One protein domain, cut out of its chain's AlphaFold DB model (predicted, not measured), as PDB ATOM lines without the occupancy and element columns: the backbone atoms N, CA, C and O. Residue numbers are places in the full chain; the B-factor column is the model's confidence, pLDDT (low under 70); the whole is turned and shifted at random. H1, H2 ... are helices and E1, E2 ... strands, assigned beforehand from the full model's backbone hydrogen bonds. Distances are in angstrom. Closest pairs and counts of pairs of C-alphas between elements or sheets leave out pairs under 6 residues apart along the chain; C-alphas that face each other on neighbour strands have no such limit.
ATOM      1  N   GLY A  23     222.269 208.901 108.446       76.81
ATOM      2  CA  GLY A  23     221.980 210.032 109.329       76.81
ATOM      3  C   GLY A  23     220.570 210.068 109.935       76.81
ATOM      4  O   GLY A  23     219.723 209.213 109.686       76.81
ATOM      5  N   ILE A  24     220.306 211.126 110.712       75.88
ATOM      6  CA  ILE A  24     219.131 211.266 111.597       75.88
ATOM      7  C   ILE A  24     217.791 211.131 110.856       75.88
ATOM      8  O   ILE A  24     216.845 210.554 111.386       75.88
ATOM      9  N   SER A  25     217.680 211.644 109.627       80.31
ATOM     10  CA  SER A  25     216.435 211.531 108.849       80.31
ATOM     11  C   SER A  25     216.091 210.072 108.523       80.31
ATOM     12  O   SER A  25     214.917 209.697 108.499       80.31
ATOM     13  N   HIS A  26     217.109 209.234 108.312       81.88
ATOM     14  CA  HIS A  26     216.913 207.805 108.120       81.88
ATOM     15  C   HIS A  26     216.455 207.135 109.416       81.88
ATOM     16  O   HIS A  26     215.487 206.381 109.392       81.88
ATOM     17  N   ASP A  27     217.073 207.486 110.544       77.06
ATOM     18  CA  ASP A  27     216.684 206.970 111.860       77.06
ATOM     19  C   ASP A  27     215.233 207.331 112.203       77.06
ATOM     20  O   ASP A  27     214.471 206.471 112.629       77.06
ATOM     21  N   GLN A  28     214.793 208.560 111.913       78.75
ATOM     22  CA  GLN A  28     213.388 208.966 112.068       78.75
ATOM     23  C   GLN A  28     212.434 208.116 111.218       78.75
ATOM     24  O   GLN A  28     211.325 207.795 111.649       78.75
ATOM     25  N   LYS A  29     212.854 207.725 110.008       84.44
ATOM     26  CA  LYS A  29     212.070 206.833 109.149       84.44
ATOM     27  C   LYS A  29     211.992 205.424 109.733       84.44
ATOM     28  O   LYS A  29     210.906 204.851 109.719       84.44
ATOM     29  N   ILE A  30     213.096 204.889 110.261       81.44
ATOM     30  CA  ILE A  30     213.110 203.583 110.938       81.44
ATOM     31  C   ILE A  30     212.193 203.634 112.166       81.44
ATOM     32  O   ILE A  30     211.306 202.793 112.296       81.44
ATOM     33  N   THR A  31     212.319 204.665 113.006       78.12
ATOM     34  CA  THR A  31     211.439 204.913 114.156       78.12
ATOM     35  C   THR A  31     209.968 204.881 113.742       78.12
ATOM     36  O   THR A  31     209.172 204.170 114.352       78.12
ATOM     37  N   LYS A  32     209.600 205.577 112.660       80.69
ATOM     38  CA  LYS A  32     208.225 205.576 112.145       80.69
ATOM     39  C   LYS A  32     207.774 204.192 111.659       80.69
ATOM     40  O   LYS A  32     206.646 203.795 111.923       80.69
ATOM     41  N   GLN A  33     208.635 203.443 110.973       84.00
ATOM     42  CA  GLN A  33     208.319 202.084 110.516       84.00
ATOM     43  C   GLN A  33     208.087 201.127 111.688       84.00
ATOM     44  O   GLN A  33     207.152 200.329 111.655       84.00
ATOM     45  N   ILE A  34     208.897 201.241 112.743       80.56
ATOM     46  CA  ILE A  34     208.716 200.482 113.980       80.56
ATOM     47  C   ILE A  34     207.390 200.874 114.644       80.56
ATOM     48  O   ILE A  34     206.617 199.991 115.006       80.56
ATOM     49  N   GLN A  35     207.056 202.167 114.715       77.50
ATOM     50  CA  GLN A  35     205.754 202.626 115.221       77.50
ATOM     51  C   GLN A  35     204.580 202.070 114.414       77.50
ATOM     52  O   GLN A  35     203.595 201.629 114.998       77.50
ATOM     53  N   GLU A  36     204.661 202.079 113.083       80.88
ATOM     54  CA  GLU A  36     203.618 201.554 112.196       80.88
ATOM     55  C   GLU A  36     203.457 200.036 112.367       80.88
ATOM     56  O   GLU A  36     202.332 199.547 112.497       80.88
ATOM     57  N   PHE A  37     204.562 199.294 112.475       81.75
ATOM     58  CA  PHE A  37     204.564 197.866 112.807       81.75
ATOM     59  C   PHE A  37     203.897 197.615 114.167       81.75
ATOM     60  O   PHE A  37     202.981 196.787 114.301       81.75
ATOM     61  N   PHE A  38     204.271 198.430 115.157       77.00
ATOM     62  CA  PHE A  38     203.669 198.459 116.479       77.00
ATOM     63  C   PHE A  38     202.313 199.187 116.547       77.00
ATOM     64  O   PHE A  38     201.772 199.284 117.639       77.00
ATOM     65  N   SER A  39     201.700 199.598 115.420       74.81
ATOM     66  CA  SER A  39     200.339 200.186 115.362       74.81
ATOM     67  C   SER A  39     199.342 199.495 114.400       74.81
ATOM     68  O   SER A  39     198.134 199.595 114.598       74.81
ATOM     69  N   ALA A  40     199.803 198.695 113.429       80.31
ATOM     70  CA  ALA A  40     198.990 197.824 112.565       80.31
ATOM     71  C   ALA A  40     197.919 196.951 113.279       80.31
ATOM     72  O   ALA A  40     198.171 196.286 114.285       80.31
ATOM     73  N   ARG A  41     196.696 196.884 112.738       78.25
ATOM     74  CA  ARG A  41     195.656 195.976 113.266       78.25
ATOM     75  C   ARG A  41     196.089 194.513 113.127       78.25
ATOM     76  O   ARG A  41     196.513 194.108 112.052       78.25
ATOM     77  N   GLY A  42     195.955 193.735 114.204       76.75
ATOM     78  CA  GLY A  42     196.392 192.332 114.246       76.75
ATOM     79  C   GLY A  42     197.915 192.141 114.268       76.75
ATOM     80  O   GLY A  42     198.379 191.020 114.093       76.75
ATOM     81  N   GLY A  43     198.686 193.222 114.446       77.31
ATOM     82  CA  GLY A  43     200.135 193.164 114.639       77.31
ATOM     83  C   GLY A  43     200.534 192.772 116.067       77.31
ATOM     84  O   GLY A  43     199.687 192.495 116.909       77.31
ATOM     85  N   ILE A  44     201.841 192.789 116.341       79.75
ATOM     86  CA  ILE A  44     202.419 192.405 117.640       79.75
ATOM     87  C   ILE A  44     202.036 193.416 118.728       79.75
ATOM     88  O   ILE A  44     202.560 194.526 118.773       79.75
ATOM     89  N   ASP A  45     201.119 193.058 119.613       78.75
ATOM     90  CA  ASP A  45     200.637 193.923 120.692       78.75
ATOM     91  C   ASP A  45     201.396 193.743 122.016       78.75
ATOM     92  O   ASP A  45     201.256 194.579 122.904       78.75
ATOM     93  N   HIS A  46     202.239 192.714 122.124       82.56
ATOM     94  CA  HIS A  46     203.090 192.448 123.282       82.56
ATOM     95  C   HIS A  46     204.491 192.033 122.850       82.56
ATOM     96  O   HIS A  46     204.656 191.316 121.863       82.56
ATOM     97  N   ILE A  47     205.488 192.421 123.635       86.81
ATOM     98  CA  ILE A  47     206.867 191.974 123.480       86.81
ATOM     99  C   ILE A  47     207.402 191.429 124.798       86.81
ATOM    100  O   ILE A  47     207.174 191.991 125.867       86.81
ATOM    101  N   ASP A  48     208.107 190.306 124.704       89.00
ATOM    102  CA  ASP A  48     208.776 189.684 125.845       89.00
ATOM    103  C   ASP A  48     210.142 190.344 126.109       89.00
ATOM    104  O   ASP A  48     210.561 190.462 127.257       89.00
ATOM    105  N   ALA A  49     210.834 190.816 125.064       90.38
ATOM    106  CA  ALA A  49     212.122 191.494 125.188       90.38
ATOM    107  C   ALA A  49     212.412 192.439 124.014       90.38
ATOM    108  O   ALA A  49     212.034 192.165 122.874       90.38
ATOM    109  N   VAL A  50     213.170 193.501 124.289       88.31
ATOM    110  CA  VAL A  50     213.865 194.318 123.285       88.31
ATOM    111  C   VAL A  50     215.352 194.024 123.409       88.31
ATOM    112  O   VAL A  50     215.961 194.277 124.443       88.31
ATOM    113  N   CYS A  51     215.952 193.480 122.358       90.06
ATOM    114  CA  CYS A  51     217.370 193.145 122.353       90.06
ATOM    115  C   CYS A  51     218.177 194.276 121.712       90.06
ATOM    116  O   CYS A  51     218.182 194.423 120.492       90.06
ATOM    117  N   PHE A  52     218.869 195.071 122.524       87.00
ATOM    118  CA  PHE A  52     219.712 196.154 122.037       87.00
ATOM    119  C   PHE A  52     221.117 195.656 121.705       87.00
ATOM    120  O   PHE A  52     221.875 195.264 122.592       87.00
ATOM    121  N   VAL A  53     221.469 195.681 120.421       87.88
ATOM    122  CA  VAL A  53     222.743 195.151 119.926       87.88
ATOM    123  C   VAL A  53     223.798 196.257 119.863       87.88
ATOM    124  O   VAL A  53     223.622 197.252 119.163       87.88
ATOM    125  N   VAL A  54     224.922 196.069 120.560       87.19
ATOM    126  CA  VAL A  54     226.050 197.020 120.600       87.19
ATOM    127  C   VAL A  54     227.393 196.335 120.428       87.19
ATOM    128  O   VAL A  54     227.545 195.153 120.719       87.19
ATOM    129  N   GLN A  55     228.399 197.084 119.982       88.25
ATOM    130  CA  GLN A  55     229.779 196.605 119.916       88.25
ATOM    131  C   GLN A  55     230.479 196.778 121.268       88.25
ATOM    132  O   GLN A  55     230.343 197.815 121.917       88.25
ATOM    133  N   ALA A  56     231.278 195.790 121.674       89.75
ATOM    134  CA  ALA A  56     231.987 195.791 122.952       89.75
ATOM    135  C   ALA A  56     232.917 196.998 123.146       89.75
ATOM    136  O   ALA A  56     233.033 197.513 124.257       89.75
ATOM    137  N   SER A  57     233.573 197.440 122.071       86.94
ATOM    138  CA  SER A  57     234.557 198.529 122.071       86.94
ATOM    139  C   SER A  57     233.946 199.926 122.176       86.94
ATOM    140  O   SER A  57     234.688 200.906 122.267       86.94
ATOM    141  N   LEU A  58     232.615 200.047 122.145       85.25
ATOM    142  CA  LEU A  58     231.948 201.338 122.143       85.25
ATOM    143  C   LEU A  58     232.123 202.030 123.502       85.25
ATOM    144  O   LEU A  58     231.495 201.664 124.489       85.25
ATOM    145  N   ALA A  59     232.985 203.045 123.548       78.06
ATOM    146  CA  ALA A  59     233.340 203.733 124.791       78.06
ATOM    147  C   ALA A  59     232.244 204.680 125.313       78.06
ATOM    148  O   ALA A  59     232.261 205.043 126.488       78.06
ATOM    149  N   ARG A  60     231.323 205.120 124.443       76.00
ATOM    150  CA  ARG A  60     230.183 205.997 124.759       76.00
ATOM    151  C   ARG A  60     229.042 205.716 123.786       76.00
ATOM    152  O   ARG A  60     229.303 205.592 122.591       76.00
ATOM    153  N   LEU A  61     227.799 205.682 124.271       77.69
ATOM    154  CA  LEU A  61     226.651 205.754 123.368       77.69
ATOM    155  C   LEU A  61     226.605 207.145 122.731       77.69
ATOM    156  O   LEU A  61     226.795 208.162 123.400       77.69
ATOM    157  N   THR A  62     226.383 207.193 121.425       73.88
ATOM    158  CA  THR A  62     226.233 208.459 120.699       73.88
ATOM    159  C   THR A  62     224.907 209.131 121.062       73.88
ATOM    160  O   THR A  62     223.948 208.464 121.453       73.88
ATOM    161  N   HIS A  63     224.810 210.454 120.887       73.69
ATOM    162  CA  HIS A  63     223.534 211.168 121.044       73.69
ATOM    163  C   HIS A  63     222.426 210.566 120.172       73.69
ATOM    164  O   HIS A  63     221.283 210.480 120.608       73.69
ATOM    165  N   THR A  64     222.782 210.087 118.979       69.31
ATOM    166  CA  THR A  64     221.871 209.372 118.086       69.31
ATOM    167  C   THR A  64     221.343 208.100 118.745       69.31
ATOM    168  O   THR A  64     220.133 207.925 118.827       69.31
ATOM    169  N   GLN A  65     222.216 207.247 119.294       70.75
ATOM    170  CA  GLN A  65     221.812 206.020 120.000       70.75
ATOM    171  C   GLN A  65     220.913 206.306 121.206       70.75
ATOM    172  O   GLN A  65     219.932 205.595 121.402       70.75
ATOM    173  N   LYS A  66     221.188 207.372 121.968       74.31
ATOM    174  CA  LYS A  66     220.308 207.797 123.066       74.31
ATOM    175  C   LYS A  66     218.927 208.233 122.558       74.31
ATOM    176  O   LYS A  66     217.922 207.762 123.069       74.31
ATOM    177  N   TYR A  67     218.869 209.033 121.492       72.38
ATOM    178  CA  TYR A  67     217.602 209.418 120.860       72.38
ATOM    179  C   TYR A  67     216.794 208.209 120.360       72.38
ATOM    180  O   TYR A  67     215.567 208.195 120.453       72.38
ATOM    181  N   ILE A  68     217.468 207.187 119.833       71.12
ATOM    182  CA  ILE A  68     216.826 205.943 119.390       71.12
ATOM    183  C   ILE A  68     216.233 205.197 120.579       71.12
ATOM    184  O   ILE A  68     215.100 204.730 120.489       71.12
ATOM    185  N   PHE A  69     216.959 205.133 121.697       74.06
ATOM    186  CA  PHE A  69     216.423 204.594 122.940       74.06
ATOM    187  C   PHE A  69     215.180 205.340 123.386       74.06
ATOM    188  O   PHE A  69     214.145 204.708 123.547       74.06
ATOM    189  N   ASP A  70     215.247 206.663 123.501       73.75
ATOM    190  CA  ASP A  70     214.105 207.483 123.910       73.75
ATOM    191  C   ASP A  70     212.915 207.286 122.959       73.75
ATOM    192  O   ASP A  70     211.767 207.172 123.387       73.75
ATOM    193  N   SER A  71     213.194 207.160 121.659       72.75
ATOM    194  CA  SER A  71     212.183 206.891 120.642       72.75
ATOM    195  C   SER A  71     211.539 205.520 120.823       72.75
ATOM    196  O   SER A  71     210.316 205.439 120.821       72.75
ATOM    197  N   ILE A  72     212.315 204.448 121.001       71.50
ATOM    198  CA  ILE A  72     211.787 203.096 121.238       71.50
ATOM    199  C   ILE A  72     211.016 203.067 122.558       71.50
ATOM    200  O   ILE A  72     209.874 202.625 122.577       71.50
ATOM    201  N   LEU A  73     211.590 203.605 123.636       73.25
ATOM    202  CA  LEU A  73     210.961 203.700 124.952       73.25
ATOM    203  C   LEU A  73     209.625 204.434 124.888       73.25
ATOM    204  O   LEU A  73     208.670 203.973 125.492       73.25
ATOM    205  N   SER A  74     209.519 205.511 124.102       69.88
ATOM    206  CA  SER A  74     208.253 206.234 123.914       69.88
ATOM    207  C   SER A  74     207.147 205.397 123.263       69.88
ATOM    208  O   SER A  74     205.969 205.705 123.430       69.88
ATOM    209  N   MET A  75     207.501 204.335 122.529       69.81
ATOM    210  CA  MET A  75     206.547 203.424 121.883       69.81
ATOM    211  C   MET A  75     206.023 202.329 122.820       69.81
ATOM    212  O   MET A  75     205.092 201.590 122.476       69.81
ATOM    213  N   PHE A  76     206.604 202.215 124.006       70.56
ATOM    214  CA  PHE A  76     206.198 201.256 125.016       70.56
ATOM    215  C   PHE A  76     205.921 201.996 126.329       70.56
ATOM    216  O   PHE A  76     206.187 203.187 126.470       70.56
ATOM    217  N   GLY A  77     205.271 201.340 127.286       68.12
ATOM    218  CA  GLY A  77     205.136 201.933 128.615       68.12
ATOM    219  C   GLY A  77     206.493 202.005 129.328       68.12
ATOM    220  O   GLY A  77     207.471 201.395 128.898       68.12
ATOM    221  N   LYS A  78     206.555 202.722 130.460       67.00
ATOM    222  CA  LYS A  78     207.760 202.785 131.317       67.00
ATOM    223  C   LYS A  78     208.202 201.400 131.829       67.00
ATOM    224  O   LYS A  78     209.355 201.232 132.210       67.00
ATOM    225  N   ASP A  79     207.301 200.420 131.810       73.62
ATOM    226  CA  ASP A  79     207.539 199.018 132.151       73.62
ATOM    227  C   ASP A  79     208.477 198.297 131.172       73.62
ATOM    228  O   ASP A  79     209.107 197.317 131.558       73.62
ATOM    229  N   ILE A  80     208.665 198.809 129.949       81.38
ATOM    230  CA  ILE A  80     209.549 198.177 128.957       81.38
ATOM    231  C   ILE A  80     211.025 198.165 129.364       81.38
ATOM    232  O   ILE A  80     211.804 197.378 128.829       81.38
ATOM    233  N   ALA A  81     211.431 199.043 130.285       82.88
ATOM    234  CA  ALA A  81     212.815 199.141 130.733       82.88
ATOM    235  C   ALA A  81     213.345 197.790 131.240       82.88
ATOM    236  O   ALA A  81     214.470 197.410 130.917       82.88
ATOM    237  N   GLU A  82     212.508 197.030 131.955       86.56
ATOM    238  CA  GLU A  82     212.843 195.704 132.488       86.56
ATOM    239  C   GLU A  82     212.980 194.632 131.389       86.56
ATOM    240  O   GLU A  82     213.609 193.596 131.603       86.56
ATOM    241  N   ASN A  83     212.435 194.893 130.197       89.56
ATOM    242  CA  ASN A  83     212.468 194.008 129.034       89.56
ATOM    243  C   ASN A  83     213.609 194.326 128.058       89.56
ATOM    244  O   ASN A  83     213.804 193.589 127.087       89.56
ATOM    245  N   ILE A  84     214.353 195.413 128.271       88.81
ATOM    246  CA  ILE A  84     215.499 195.765 127.430       88.81
ATOM    247  C   ILE A  84     216.717 194.955 127.880       88.81
ATOM    248  O   ILE A  84     217.233 195.134 128.983       88.81
ATOM    249  N   LEU A  85     217.194 194.084 126.992       91.38
ATOM    250  CA  LEU A  85     218.387 193.261 127.165       91.38
ATOM    251  C   LEU A  85     219.514 193.784 126.278       91.38
ATOM    252  O   LEU A  85     219.292 194.096 125.108       91.38
ATOM    253  N   VAL A  86     220.741 193.819 126.796       91.00
ATOM    254  CA  VAL A  86     221.908 194.259 126.023       91.00
ATOM    255  C   VAL A  86     222.588 193.052 125.377       91.00
ATOM    256  O   VAL A  86     223.042 192.135 126.057       91.00
ATOM    257  N   LEU A  87     222.714 193.046 124.054       91.62
ATOM    258  CA  LEU A  87     223.473 192.041 123.312       91.62
ATOM    259  C   LEU A  87     224.795 192.652 122.844       91.62
ATOM    260  O   LEU A  87     224.823 193.559 122.014       91.62
ATOM    261  N   VAL A  88     225.910 192.163 123.382       90.25
ATOM    262  CA  VAL A  88     227.242 192.713 123.107       90.25
ATOM    263  C   VAL A  88     227.957 191.869 122.059       90.25
ATOM    264  O   VAL A  88     228.288 190.708 122.293       90.25
ATOM    265  N   THR A  89     228.238 192.477 120.914       88.38
ATOM    266  CA  THR A  89     228.986 191.897 119.793       88.38
ATOM    267  C   THR A  89     230.473 192.232 119.875       88.38
ATOM    268  O   THR A  89     230.864 193.192 120.544       88.38
ATOM    269  N   PHE A  90     231.320 191.436 119.211       83.62
ATOM    270  CA  PHE A  90     232.788 191.597 119.215       83.62
ATOM    271  C   PHE A  90     233.397 191.599 120.633       83.62
ATOM    272  O   PHE A  90     234.376 192.284 120.923       83.62
ATOM    273  N   ALA A  91     232.777 190.856 121.554       83.25
ATOM    274  CA  ALA A  91     233.094 190.845 122.982       83.25
ATOM    275  C   ALA A  91     234.149 189.791 123.369       83.25
ATOM    276  O   ALA A  91     234.004 189.109 124.391       83.25
ATOM    277  N   ASP A  92     235.204 189.679 122.561       75.31
ATOM    278  CA  ASP A  92     236.200 188.591 122.622       75.31
ATOM    279  C   ASP A  92     237.196 188.744 123.774       75.31
ATOM    280  O   ASP A  92     237.882 187.800 124.161       75.31
ATOM    281  N   GLY A  93     237.267 189.948 124.338       71.12
ATOM    282  CA  GLY A  93     238.151 190.287 125.441       71.12
ATOM    283  C   GLY A  93     237.507 190.177 126.826       71.12
ATOM    284  O   GLY A  93     236.532 189.459 127.072       71.12
ATOM    285  N   LYS A  94     238.091 190.948 127.751       75.81
ATOM    286  CA  LYS A  94     237.640 191.126 129.140       75.81
ATOM    287  C   LYS A  94     236.272 191.839 129.194       75.81
ATOM    288  O   LYS A  94     235.543 191.884 128.204       75.81
ATOM    289  N   THR A  95     235.880 192.349 130.359       81.00
ATOM    290  CA  THR A  95     234.628 193.099 130.537       81.00
ATOM    291  C   THR A  95     234.477 194.185 129.459       81.00
ATOM    292  O   THR A  95     235.378 195.017 129.331       81.00
ATOM    293  N   PRO A  96     233.396 194.169 128.655       84.81
ATOM    294  CA  PRO A  96     233.214 195.122 127.563       84.81
ATOM    295  C   PRO A  96     233.107 196.577 128.060       84.81
ATOM    296  O   PRO A  96     232.232 196.854 128.882       84.81
ATOM    297  N   PRO A  97     233.916 197.524 127.539       87.00
ATOM    298  CA  PRO A  97     233.803 198.953 127.862       87.00
ATOM    299  C   PRO A  97     232.398 199.541 127.676       87.00
ATOM    300  O   PRO A  97     232.010 200.459 128.396       87.00
ATOM    301  N   VAL A  98     231.614 198.987 126.746       88.75
ATOM    302  CA  VAL A  98     230.242 199.437 126.478       88.75
ATOM    303  C   VAL A  98     229.300 199.336 127.681       88.75
ATOM    304  O   VAL A  98     228.325 200.078 127.745       88.75
ATOM    305  N   LEU A  99     229.583 198.482 128.670       89.44
ATOM    306  CA  LEU A  99     228.746 198.389 129.872       89.44
ATOM    307  C   LEU A  99     228.800 199.677 130.700       89.44
ATOM    308  O   LEU A  99     227.762 200.176 131.122       89.44
ATOM    309  N   GLU A 100     229.989 200.261 130.860       89.88
ATOM    310  CA  GLU A 100     230.147 201.568 131.509       89.88
ATOM    311  C   GLU A 100     229.497 202.680 130.681       89.88
ATOM    312  O   GLU A 100     228.826 203.558 131.220       89.88
ATOM    313  N   ALA A 101     229.630 202.616 129.352       88.25
ATOM    314  CA  ALA A 101     228.990 203.570 128.450       88.25
ATOM    315  C   ALA A 101     227.459 203.584 128.602       88.25
ATOM    316  O   ALA A 101     226.856 204.657 128.611       88.25
ATOM    317  N   ILE A 102     226.843 202.406 128.735       88.56
ATOM    318  CA  ILE A 102     225.398 202.258 128.933       88.56
ATOM    319  C   ILE A 102     224.983 202.849 130.282       88.56
ATOM    320  O   ILE A 102     224.056 203.657 130.314       88.56
ATOM    321  N   LYS A 103     225.706 202.553 131.370       87.75
ATOM    322  CA  LYS A 103     225.415 203.143 132.691       87.75
ATOM    323  C   LYS A 103     225.447 204.668 132.659       87.75
ATOM    324  O   LYS A 103     224.497 205.310 133.087       87.75
ATOM    325  N   VAL A 104     226.515 205.246 132.106       87.38
ATOM    326  CA  VAL A 104     226.695 206.707 132.032       87.38
ATOM    327  C   VAL A 104     225.639 207.369 131.143       87.38
ATOM    328  O   VAL A 104     225.295 208.528 131.347       87.38
ATOM    329  N   SER A 105     225.115 206.651 130.149       79.88
ATOM    330  CA  SER A 105     224.068 207.179 129.270       79.88
ATOM    331  C   SER A 105     222.685 207.269 129.926       79.88
ATOM    332  O   SER A 105     221.810 207.939 129.364       79.88
ATOM    333  N   GLU A 106     222.512 206.637 131.096       80.38
ATOM    334  CA  GLU A 106     221.251 206.521 131.846       80.38
ATOM    335  C   GLU A 106     220.115 205.904 131.022       80.38
ATOM    336  O   GLU A 106     218.938 206.192 131.224       80.38
ATOM    337  N   VAL A 107     220.472 205.057 130.058       78.50
ATOM    338  CA  VAL A 107     219.501 204.334 129.251       78.50
ATOM    339  C   VAL A 107     218.824 203.259 130.111       78.50
ATOM    340  O   VAL A 107     219.520 202.409 130.677       78.50
ATOM    341  N   PRO A 108     217.481 203.241 130.181       82.06
ATOM    342  CA  PRO A 108     216.742 202.183 130.851       82.06
ATOM    343  C   PRO A 108     217.034 200.814 130.231       82.06
ATOM    344  O   PRO A 108     216.855 200.604 129.031       82.06
ATOM    345  N   CYS A 109     217.481 199.877 131.059       87.62
ATOM    346  CA  CYS A 109     217.657 198.481 130.690       87.62
ATOM    347  C   CYS A 109     217.518 197.578 131.912       87.62
ATOM    348  O   CYS A 109     217.630 198.035 133.051       87.62
ATOM    349  N   SER A 110     217.281 196.292 131.661       88.94
ATOM    350  CA  SER A 110     217.297 195.278 132.705       88.94
ATOM    351  C   SER A 110     218.667 195.268 133.380       88.94
ATOM    352  O   SER A 110     219.698 195.369 132.709       88.94
ATOM    353  N   THR A 111     218.688 195.146 134.702       89.88
ATOM    354  CA  THR A 111     219.918 195.064 135.490       89.88
ATOM    355  C   THR A 111     219.998 193.738 136.229       89.88
ATOM    356  O   THR A 111     218.991 193.106 136.546       89.88
ATOM    357  N   ASN A 112     221.220 193.276 136.475       87.81
ATOM    358  CA  ASN A 112     221.448 192.118 137.329       87.81
ATOM    359  C   ASN A 112     221.383 192.506 138.820       87.81
ATOM    360  O   ASN A 112     221.251 193.674 139.176       87.81
ATOM    361  N   GLU A 113     221.544 191.525 139.709       87.88
ATOM    362  CA  GLU A 113     221.525 191.725 141.170       87.88
ATOM    363  C   GLU A 113     222.580 192.726 141.680       87.88
ATOM    364  O   GLU A 113     222.446 193.267 142.772       87.88
ATOM    365  N   SER A 114     223.631 192.986 140.896       86.81
ATOM    366  CA  SER A 114     224.680 193.964 141.210       86.81
ATOM    367  C   SER A 114     224.375 195.374 140.685       86.81
ATOM    368  O   SER A 114     225.198 196.268 140.856       86.81
ATOM    369  N   GLY A 115     223.223 195.587 140.038       86.88
ATOM    370  CA  GLY A 115     222.847 196.860 139.417       86.88
ATOM    371  C   GLY A 115     223.522 197.124 138.066       86.88
ATOM    372  O   GLY A 115     223.405 198.219 137.522       86.88
ATOM    373  N   GLU A 116     224.220 196.136 137.505       88.12
ATOM    374  CA  GLU A 116     224.888 196.251 136.209       88.12
ATOM    375  C   GLU A 116     223.908 195.969 135.066       88.12
ATOM    376  O   GLU A 116     223.073 195.072 135.220       88.12
ATOM    377  N   PRO A 117     224.041 196.625 133.894       90.25
ATOM    378  CA  PRO A 117     223.256 196.284 132.711       90.25
ATOM    379  C   PRO A 117     223.336 194.786 132.403       90.25
ATOM    380  O   PRO A 117     224.422 194.223 132.187       90.25
ATOM    381  N   LEU A 118     222.177 194.129 132.388       90.94
ATOM    382  CA  LEU A 118     222.065 192.726 132.040       90.94
ATOM    383  C   LEU A 118     222.428 192.568 130.566       90.94
ATOM    384  O   LEU A 118     221.770 193.114 129.675       90.94
ATOM    385  N   HIS A 119     223.495 191.814 130.317       90.69
ATOM    386  CA  HIS A 119     224.052 191.683 128.986       90.69
ATOM    387  C   HIS A 119     224.423 190.246 128.638       90.69
ATOM    388  O   HIS A 119     224.833 189.452 129.484       90.69
ATOM    389  N   PHE A 120     224.340 189.946 127.346       90.31
ATOM    390  CA  PHE A 120     224.736 188.671 126.770       90.31
ATOM    391  C   PHE A 120     225.743 188.922 125.658       90.31
ATOM    392  O   PHE A 120     225.522 189.744 124.770       90.31
ATOM    393  N   LYS A 121     226.874 188.222 125.703       88.75
ATOM    394  CA  LYS A 121     227.870 188.289 124.633       88.75
ATOM    395  C   LYS A 121     227.388 187.455 123.452       88.75
ATOM    396  O   LYS A 121     227.145 186.265 123.627       88.75
ATOM    397  N   ILE A 122     227.312 188.054 122.267       85.06
ATOM    398  CA  ILE A 122     227.032 187.357 121.010       85.06
ATOM    399  C   ILE A 122     228.228 187.514 120.088       85.06
ATOM    400  O   ILE A 122     228.422 188.551 119.457       85.06
ATOM    401  N   ASN A 123     229.041 186.465 120.020       74.00
ATOM    402  CA  ASN A 123     230.079 186.355 119.015       74.00
ATOM    403  C   ASN A 123     229.827 185.117 118.147       74.00
ATOM    404  O   ASN A 123     229.898 183.991 118.635       74.00
ATOM    405  N   ASN A 124     229.560 185.359 116.864       67.25
ATOM    406  CA  ASN A 124     229.366 184.321 115.854       67.25
ATOM    407  C   ASN A 124     230.520 184.285 114.837       67.25
ATOM    408  O   ASN A 124     230.431 183.533 113.873       67.25
ATOM    409  N   SER A 125     231.593 185.076 115.008       64.38
ATOM    410  CA  SER A 125     232.717 185.147 114.049       64.38
ATOM    411  C   SER A 125     233.353 183.778 113.798       64.38
ATOM    412  O   SER A 125     233.645 183.417 112.663       64.38
ATOM    413  N   ALA A 126     233.432 182.991 114.865       61.62
ATOM    414  CA  ALA A 126     233.624 181.551 114.920       61.62
ATOM    415  C   ALA A 126     232.962 180.746 113.777       61.62
ATOM    416  O   ALA A 126     233.629 179.964 113.110       61.62
ATOM    417  N   LEU A 127     231.665 180.958 113.524       59.75
ATOM    418  CA  LEU A 127     230.895 180.242 112.495       59.75
ATOM    419  C   LEU A 127     231.186 180.730 111.071       59.75
ATOM    420  O   LEU A 127     230.904 180.028 110.109       59.75
ATOM    421  N   PHE A 128     231.705 181.950 110.920       58.94
ATOM    422  CA  PHE A 128     232.040 182.509 109.609       58.94
ATOM    423  C   PHE A 128     233.471 182.177 109.182       58.94
ATOM    424  O   PHE A 128     233.753 182.171 107.985       58.94
ATOM    425  N   ALA A 129     234.359 181.870 110.134       59.62
ATOM    426  CA  ALA A 129     235.737 181.469 109.859       59.62
ATOM    427  C   ALA A 129     235.824 180.150 109.069       59.62
ATOM    428  O   ALA A 129     236.741 179.976 108.273       59.62
ATOM    429  N   CYS A 142     238.647 169.734 111.079       56.62
ATOM    430  CA  CYS A 142     237.524 170.693 111.014       56.62
ATOM    431  C   CYS A 142     236.309 170.360 111.914       56.62
ATOM    432  O   CYS A 142     235.704 171.278 112.471       56.62
ATOM    433  N   GLU A 143     235.987 169.082 112.156       59.97
ATOM    434  CA  GLU A 143     234.796 168.701 112.942       59.97
ATOM    435  C   GLU A 143     234.867 169.141 114.417       59.97
ATOM    436  O   GLU A 143     233.856 169.524 115.014       59.97
ATOM    437  N   ASN A 144     236.060 169.122 115.026       67.19
ATOM    438  CA  ASN A 144     236.240 169.524 116.425       67.19
ATOM    439  C   ASN A 144     236.122 171.051 116.590       67.19
ATOM    440  O   ASN A 144     235.538 171.536 117.564       67.19
ATOM    441  N   PHE A 145     236.614 171.814 115.607       69.44
ATOM    442  CA  PHE A 145     236.459 173.269 115.566       69.44
ATOM    443  C   PHE A 145     235.008 173.679 115.308       69.44
ATOM    444  O   PHE A 145     234.485 174.508 116.051       69.44
ATOM    445  N   ASP A 146     234.321 173.049 114.351       72.62
ATOM    446  CA  ASP A 146     232.898 173.294 114.090       72.62
ATOM    447  C   ASP A 146     232.049 173.019 115.339       72.62
ATOM    448  O   ASP A 146     231.199 173.829 115.721       72.62
ATOM    449  N   GLN A 147     232.327 171.924 116.056       75.31
ATOM    450  CA  GLN A 147     231.633 171.615 117.304       75.31
ATOM    451  C   GLN A 147     231.934 172.644 118.409       75.31
ATOM    452  O   GLN A 147     231.033 173.017 119.168       75.31
ATOM    453  N   MET A 148     233.180 173.114 118.523       76.19
ATOM    454  CA  MET A 148     233.559 174.163 119.473       76.19
ATOM    455  C   MET A 148     232.847 175.485 119.154       76.19
ATOM    456  O   MET A 148     232.268 176.103 120.049       76.19
ATOM    457  N   PHE A 149     232.826 175.892 117.887       75.56
ATOM    458  CA  PHE A 149     232.167 177.109 117.424       75.56
ATOM    459  C   PHE A 149     230.649 177.045 117.564       75.56
ATOM    460  O   PHE A 149     230.029 178.023 117.995       75.56
ATOM    461  N   TRP A 150     230.050 175.882 117.308       77.81
ATOM    462  CA  TRP A 150     228.643 175.645 117.599       77.81
ATOM    463  C   TRP A 150     228.353 175.756 119.097       77.81
ATOM    464  O   TRP A 150     227.415 176.445 119.482       77.81
ATOM    465  N   LYS A 151     229.176 175.157 119.971       79.69
ATOM    466  CA  LYS A 151     229.016 175.277 121.433       79.69
ATOM    467  C   LYS A 151     229.148 176.724 121.918       79.69
ATOM    468  O   LYS A 151     228.382 177.134 122.794       79.69
ATOM    469  N   LEU A 152     230.086 177.491 121.359       76.38
ATOM    470  CA  LEU A 152     230.265 178.915 121.663       76.38
ATOM    471  C   LEU A 152     229.036 179.731 121.240       76.38
ATOM    472  O   LEU A 152     228.483 180.471 122.053       76.38
ATOM    473  N   SER A 153     228.557 179.526 120.014       77.69
ATOM    474  CA  SER A 153     227.387 180.226 119.464       77.69
ATOM    475  C   SER A 153     226.084 179.809 120.156       77.69
ATOM    476  O   SER A 153     225.244 180.629 120.497       77.69
ATOM    477  N   PHE A 154     225.914 178.530 120.474       81.44
ATOM    478  CA  PHE A 154     224.769 178.061 121.251       81.44
ATOM    479  C   PHE A 154     224.772 178.649 122.669       81.44
ATOM    480  O   PHE A 154     223.727 179.009 123.210       81.44
ATOM    481  N   SER A 155     225.955 178.794 123.274       79.94
ATOM    482  CA  SER A 155     226.090 179.417 124.592       79.94
ATOM    483  C   SER A 155     225.727 180.901 124.579       79.94
ATOM    484  O   SER A 155     225.152 181.369 125.563       79.94
ATOM    485  N   SER A 156     225.998 181.624 123.484       78.50
ATOM    486  CA  SER A 156     225.580 183.025 123.336       78.50
ATOM    487  C   SER A 156     224.066 183.175 123.168       78.50
ATOM    488  O   SER A 156     223.495 184.151 123.647       78.50
ATOM    489  N   MET A 157     223.384 182.176 122.594       82.56
ATOM    490  CA  MET A 157     221.924 182.166 122.418       82.56
ATOM    491  C   MET A 157     221.118 181.898 123.702       82.56
ATOM    492  O   MET A 157     219.889 181.969 123.676       82.56
ATOM    493  N   LYS A 158     221.766 181.655 124.852       82.31
ATOM    494  CA  LYS A 158     221.075 181.447 126.143       82.31
ATOM    495  C   LYS A 158     220.201 182.629 126.579       82.31
ATOM    496  O   LYS A 158     219.321 182.438 127.417       82.31
ATOM    497  N   PHE A 159     220.393 183.817 125.999       87.06
ATOM    498  CA  PHE A 159     219.507 184.962 126.225       87.06
ATOM    499  C   PHE A 159     218.050 184.649 125.851       87.06
ATOM    500  O   PHE A 159     217.142 185.111 126.532       87.06
ATOM    501  N   VAL A 160     217.804 183.801 124.841       86.62
ATOM    502  CA  VAL A 160     216.445 183.402 124.433       86.62
ATOM    503  C   VAL A 160     215.729 182.686 125.580       86.62
ATOM    504  O   VAL A 160     214.571 182.976 125.865       86.62
ATOM    505  N   SER A 161     216.428 181.824 126.323       86.19
ATOM    506  CA  SER A 161     215.859 181.185 127.515       86.19
ATOM    507  C   SER A 161     215.523 182.204 128.604       86.19
ATOM    508  O   SER A 161     214.506 182.060 129.276       86.19
ATOM    509  N   HIS A 162     216.346 183.247 128.761       86.88
ATOM    510  CA  HIS A 162     216.075 184.333 129.702       86.88
ATOM    511  C   HIS A 162     214.812 185.118 129.317       86.88
ATOM    512  O   HIS A 162     213.996 185.412 130.188       86.88
ATOM    513  N   THR A 163     214.589 185.378 128.021       86.19
ATOM    514  CA  THR A 163     213.383 186.096 127.564       86.19
ATOM    515  C   THR A 163     212.077 185.391 127.930       86.19
ATOM    516  O   THR A 163     211.082 186.061 128.180       86.19
ATOM    517  N   GLY A 164     212.079 184.058 128.053       83.69
ATOM    518  CA  GLY A 164     210.890 183.295 128.448       83.69
ATOM    519  C   GLY A 164     210.442 183.513 129.899       83.69
ATOM    520  O   GLY A 164     209.320 183.151 130.241       83.69
ATOM    521  N   GLY A 165     211.301 184.085 130.750       84.31
ATOM    522  CA  GLY A 165     210.979 184.423 132.140       84.31
ATOM    523  C   GLY A 165     210.522 185.869 132.348       84.31
ATOM    524  O   GLY A 165     210.106 186.214 133.455       84.31
ATOM    525  N   LEU A 166     210.608 186.718 131.320       86.06
ATOM    526  CA  LEU A 166     210.241 188.128 131.422       86.06
ATOM    527  C   LEU A 166     208.721 188.307 131.376       86.06
ATOM    528  O   LEU A 166     207.993 187.569 130.708       86.06
ATOM    529  N   LYS A 167     208.223 189.321 132.088       86.25
ATOM    530  CA  LYS A 167     206.821 189.733 131.969       86.25
ATOM    531  C   LYS A 167     206.622 190.414 130.624       86.25
ATOM    532  O   LYS A 167     207.406 191.276 130.253       86.25
ATOM    533  N   ARG A 168     205.556 190.060 129.913       85.75
ATOM    534  CA  ARG A 168     205.205 190.687 128.633       85.75
ATOM    535  C   ARG A 168     204.904 192.168 128.830       85.75
ATOM    536  O   ARG A 168     203.988 192.500 129.580       85.75
ATOM    537  N   ALA A 169     205.613 193.019 128.104       82.88
ATOM    538  CA  ALA A 169     205.293 194.433 128.001       82.88
ATOM    539  C   ALA A 169     204.310 194.646 126.846       82.88
ATOM    540  O   ALA A 169     204.512 194.143 125.736       82.88
ATOM    541  N   ALA A 170     203.229 195.381 127.098       77.31
ATOM    542  CA  ALA A 170     202.266 195.717 126.059       77.31
ATOM    543  C   ALA A 170     202.795 196.882 125.211       77.31
ATOM    544  O   ALA A 170     203.217 197.915 125.737       77.31
ATOM    545  N   ALA A 171     202.719 196.757 123.888       70.69
ATOM    546  CA  ALA A 171     202.885 197.897 122.995       70.69
ATOM    547  C   ALA A 171     201.787 198.925 123.306       70.69
ATOM    548  O   ALA A 171     200.625 198.553 123.507       70.69
ATOM    549  N   ALA A 172     202.107 200.225 123.323       60.03
ATOM    550  CA  ALA A 172     201.164 201.225 123.845       60.03
ATOM    551  C   ALA A 172     199.875 201.410 123.005       60.03
ATOM    552  O   ALA A 172     198.957 202.126 123.421       60.03
ATOM    553  N   ARG A 173     199.736 200.657 121.898       55.81
ATOM    554  CA  ARG A 173     198.466 200.327 121.229       55.81
ATOM    555  C   ARG A 173     197.325 200.049 122.209       55.81
ATOM    556  O   ARG A 173     196.236 200.566 121.986       55.81
ATOM    557  N   SER A 174     197.537 199.282 123.280       49.94
ATOM    558  CA  SER A 174     196.431 198.898 124.175       49.94
ATOM    559  C   SER A 174     195.811 200.076 124.940       49.94
ATOM    560  O   SER A 174     194.646 200.008 125.315       49.94
ATOM    561  N   ALA A 175     196.550 201.172 125.138       49.00
ATOM    562  CA  ALA A 175     196.093 202.306 125.940       49.00
ATOM    563  C   ALA A 175     195.641 203.523 125.119       49.00
ATOM    564  O   ALA A 175     194.839 204.311 125.611       49.00
ATOM    565  N   CYS A 176     196.149 203.687 123.893       49.22
ATOM    566  CA  CYS A 176     195.806 204.822 123.027       49.22
ATOM    567  C   CYS A 176     194.886 204.440 121.850       49.22
ATOM    568  O   CYS A 176     194.395 205.333 121.153       49.22
ATOM    569  N   ALA A 177     194.611 203.147 121.620       43.81
ATOM    570  CA  ALA A 177     193.624 202.703 120.634       43.81
ATOM    571  C   ALA A 177     192.212 203.147 121.055       43.81
ATOM    572  O   ALA A 177     191.586 202.549 121.924       43.81
ATOM    573  N   GLY A 178     191.726 204.223 120.434       49.84
ATOM    574  CA  GLY A 178     190.450 204.873 120.755       49.84
ATOM    575  C   GLY A 178     190.590 206.339 121.171       49.84
ATOM    576  O   GLY A 178     189.584 207.039 121.254       49.84
ATOM    577  N   SER A 179     191.817 206.828 121.386       51.28
ATOM    578  CA  SER A 179     192.049 208.236 121.704       51.28
ATOM    579  C   SER A 179     191.897 209.114 120.449       51.28
ATOM    580  O   SER A 179     192.472 208.781 119.408       51.28
ATOM    581  N   PRO A 180     191.162 210.242 120.512       51.44
ATOM    582  CA  PRO A 180     190.970 211.140 119.369       51.44
ATOM    583  C   PRO A 180     192.262 211.847 118.923       51.44
ATOM    584  O   PRO A 180     192.313 212.383 117.818       51.44
ATOM    585  N   ALA A 181     193.319 211.813 119.743       52.88
ATOM    586  CA  ALA A 181     194.641 212.340 119.421       52.88
ATOM    587  C   ALA A 181     195.730 211.316 119.799       52.88
ATOM    588  O   ALA A 181     196.338 211.419 120.869       52.88
ATOM    589  N   PRO A 182     196.000 210.318 118.934       50.72
ATOM    590  CA  PRO A 182     196.952 209.248 119.224       50.72
ATOM    591  C   PRO A 182     198.333 209.807 119.564       50.72
ATOM    592  O   PRO A 182     198.892 209.456 120.593       50.72
ATOM    593  N   ASN A 183     198.831 210.754 118.762       47.66
ATOM    594  CA  ASN A 183     200.154 211.366 118.928       47.66
ATOM    595  C   ASN A 183     200.324 212.103 120.267       47.66
ATOM    596  O   ASN A 183     201.410 212.072 120.829       47.66
ATOM    597  N   GLN A 184     199.258 212.709 120.799       53.19
ATOM    598  CA  GLN A 184     199.271 213.379 122.105       53.19
ATOM    599  C   GLN A 184     199.310 212.355 123.253       53.19
ATOM    600  O   GLN A 184     200.077 212.504 124.195       53.19
ATOM    601  N   CYS A 185     198.545 211.264 123.121       50.62
ATOM    602  CA  CYS A 185     198.512 210.159 124.086       50.62
ATOM    603  C   CYS A 185     199.886 209.484 124.251       50.62
ATOM    604  O   CYS A 185     200.261 209.110 125.360       50.62
ATOM    605  N   TRP A 186     200.655 209.374 123.161       50.97
ATOM    606  CA  TRP A 186     202.042 208.905 123.200       50.97
ATOM    607  C   TRP A 186     202.952 209.865 123.984       50.97
ATOM    608  O   TRP A 186     203.719 209.413 124.829       50.97
ATOM    609  N   SER A 187     202.826 211.180 123.773       49.50
ATOM    610  CA  SER A 187     203.605 212.196 124.499       49.50
ATOM    611  C   SER A 187     203.273 212.258 125.997       49.50
ATOM    612  O   SER A 187     204.179 212.352 126.824       49.50
ATOM    613  N   ASP A 188     202.002 212.129 126.375       54.38
ATOM    614  CA  ASP A 188     201.571 212.211 127.779       54.38
ATOM    615  C   ASP A 188     202.008 210.992 128.613       54.38
ATOM    616  O   ASP A 188     202.163 211.092 129.828       54.38
ATOM    617  N   LYS A 189     202.262 209.836 127.979       51.34
ATOM    618  CA  LYS A 189     202.823 208.652 128.660       51.34
ATOM    619  C   LYS A 189     204.333 208.717 128.885       51.34
ATOM    620  O   LYS A 189     204.856 207.963 129.708       51.34
ATOM    621  N   THR A 190     205.017 209.601 128.165       44.91
ATOM    622  CA  THR A 190     206.462 209.820 128.301       44.91
ATOM    623  C   THR A 190     206.837 210.853 129.369       44.91
ATOM    624  O   THR A 190     208.011 210.922 129.726       44.91
ATOM    625  N   GLY A 191     205.862 211.609 129.900       38.09
ATOM    626  CA  GLY A 191     206.031 212.574 131.000       38.09
ATOM    627  C   GLY A 191     206.169 211.942 132.380       38.09
ATOM    628  O   GLY A 191     205.562 210.873 132.634       38.09
TER     629      GLY A 191
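This is residues 23 to 129 and 142 to 191 of the 191 residues of the protein "AIG1-type G domain-containing protein" of Labeo rohita (UniProt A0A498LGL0). A small sheet of three parallel strands, E1, E2 and E3, lies in the middle, with H2, H3, H4, H7 and residues 152 to 156 of H6 set round its rim and H1 side by side with H2, off the sheet. H5 and H6 make one end of the long axis, H8 and H9 the other. The printed part has 157 residues with nine named helices and three named strands, in the order H1 E1 H2 H3 E2 H4 E3 H5 H6 H7 H8 H9, and is mostly helix. The sheet's order is E1 E2 E3. The whole is only just compact, close to loose, with a radius of gyration of the C-alphas of 17.7 A, and elongated, spanning 61 by 35 by 33 A.

H1, residues 24 to 37, begins at C-alpha 24 (219.131, 211.266, 111.597) and is 19.8 A long. E1 is residues 50 to 55, 16.4 A; H2 is residues 63 to 74, 16.3 A; H3 is residues 78 to 83. E2 is residues 84 to 89, 16.0 A, with C-alpha 84 at (215.499, 195.765, 127.430). H4 is residues 98 to 105, E3 residues 119 to 122 and H5 residues 125 to 129. H6, residues 142 to 156, is 21.1 A long. H7 is residues 159 to 163, H8 residues 173 to 176, and H9, residues 182 to 190, ends at C-alpha 190 (206.462, 209.820, 128.301).

E1 and E2 are parallel at 28 degrees, with N 52 and O 85 2.8 A apart, within hydrogen-bond range. E2 and E3 are parallel at 36 degrees, with N 120 and O 86 at 2.9 A. E1, H2 H3, E2 and E2, H4, E3 are strand-helix-strand units, parallel neighbour strands with helices between, with right-handed crossovers. H2, H3, H4, H6 and H7 only graze the sheet. H1 touches H2, the same way at a shallow tilt of 18 degrees, closest at the C-alphas of Thr 31 and Ser 71, 6.8 A. H2 touches H9 with residue 74 alone, 5.9 A from Thr 190 between C-alphas. H5 touches H6 at the C-alphas of Ala 126 and Phe 149, 5.3 A. H8 and H9 only just touch, with 3 pairs of C-alphas within 8 A, and only at the corner; the closest are Cys 176 and Pro 182, 5.9 A. Every O i to N i+4 pair is within hydrogen-bond range in H1, H2, H4, H5, H6 and H7; H9 has 4 of 5, H3 has 0 of 2 but 2 of 3 O i to N i+3 pairs, and H8 is too short for an O i to N i+4 pair.

The C-alphas farthest apart, of Cys 142 and Pro 180, are 62.2 A apart. Residues 130 to 141 are not printed; C-alphas 129 and 142 are 11.0 A apart across the cut. The links H1 to E1 and H4 to E3 are long. Mean pLDDT of the printed part is 76.4; 35 residues are under 70, among them 124 to 129, 142 to 145 and 172 to 191.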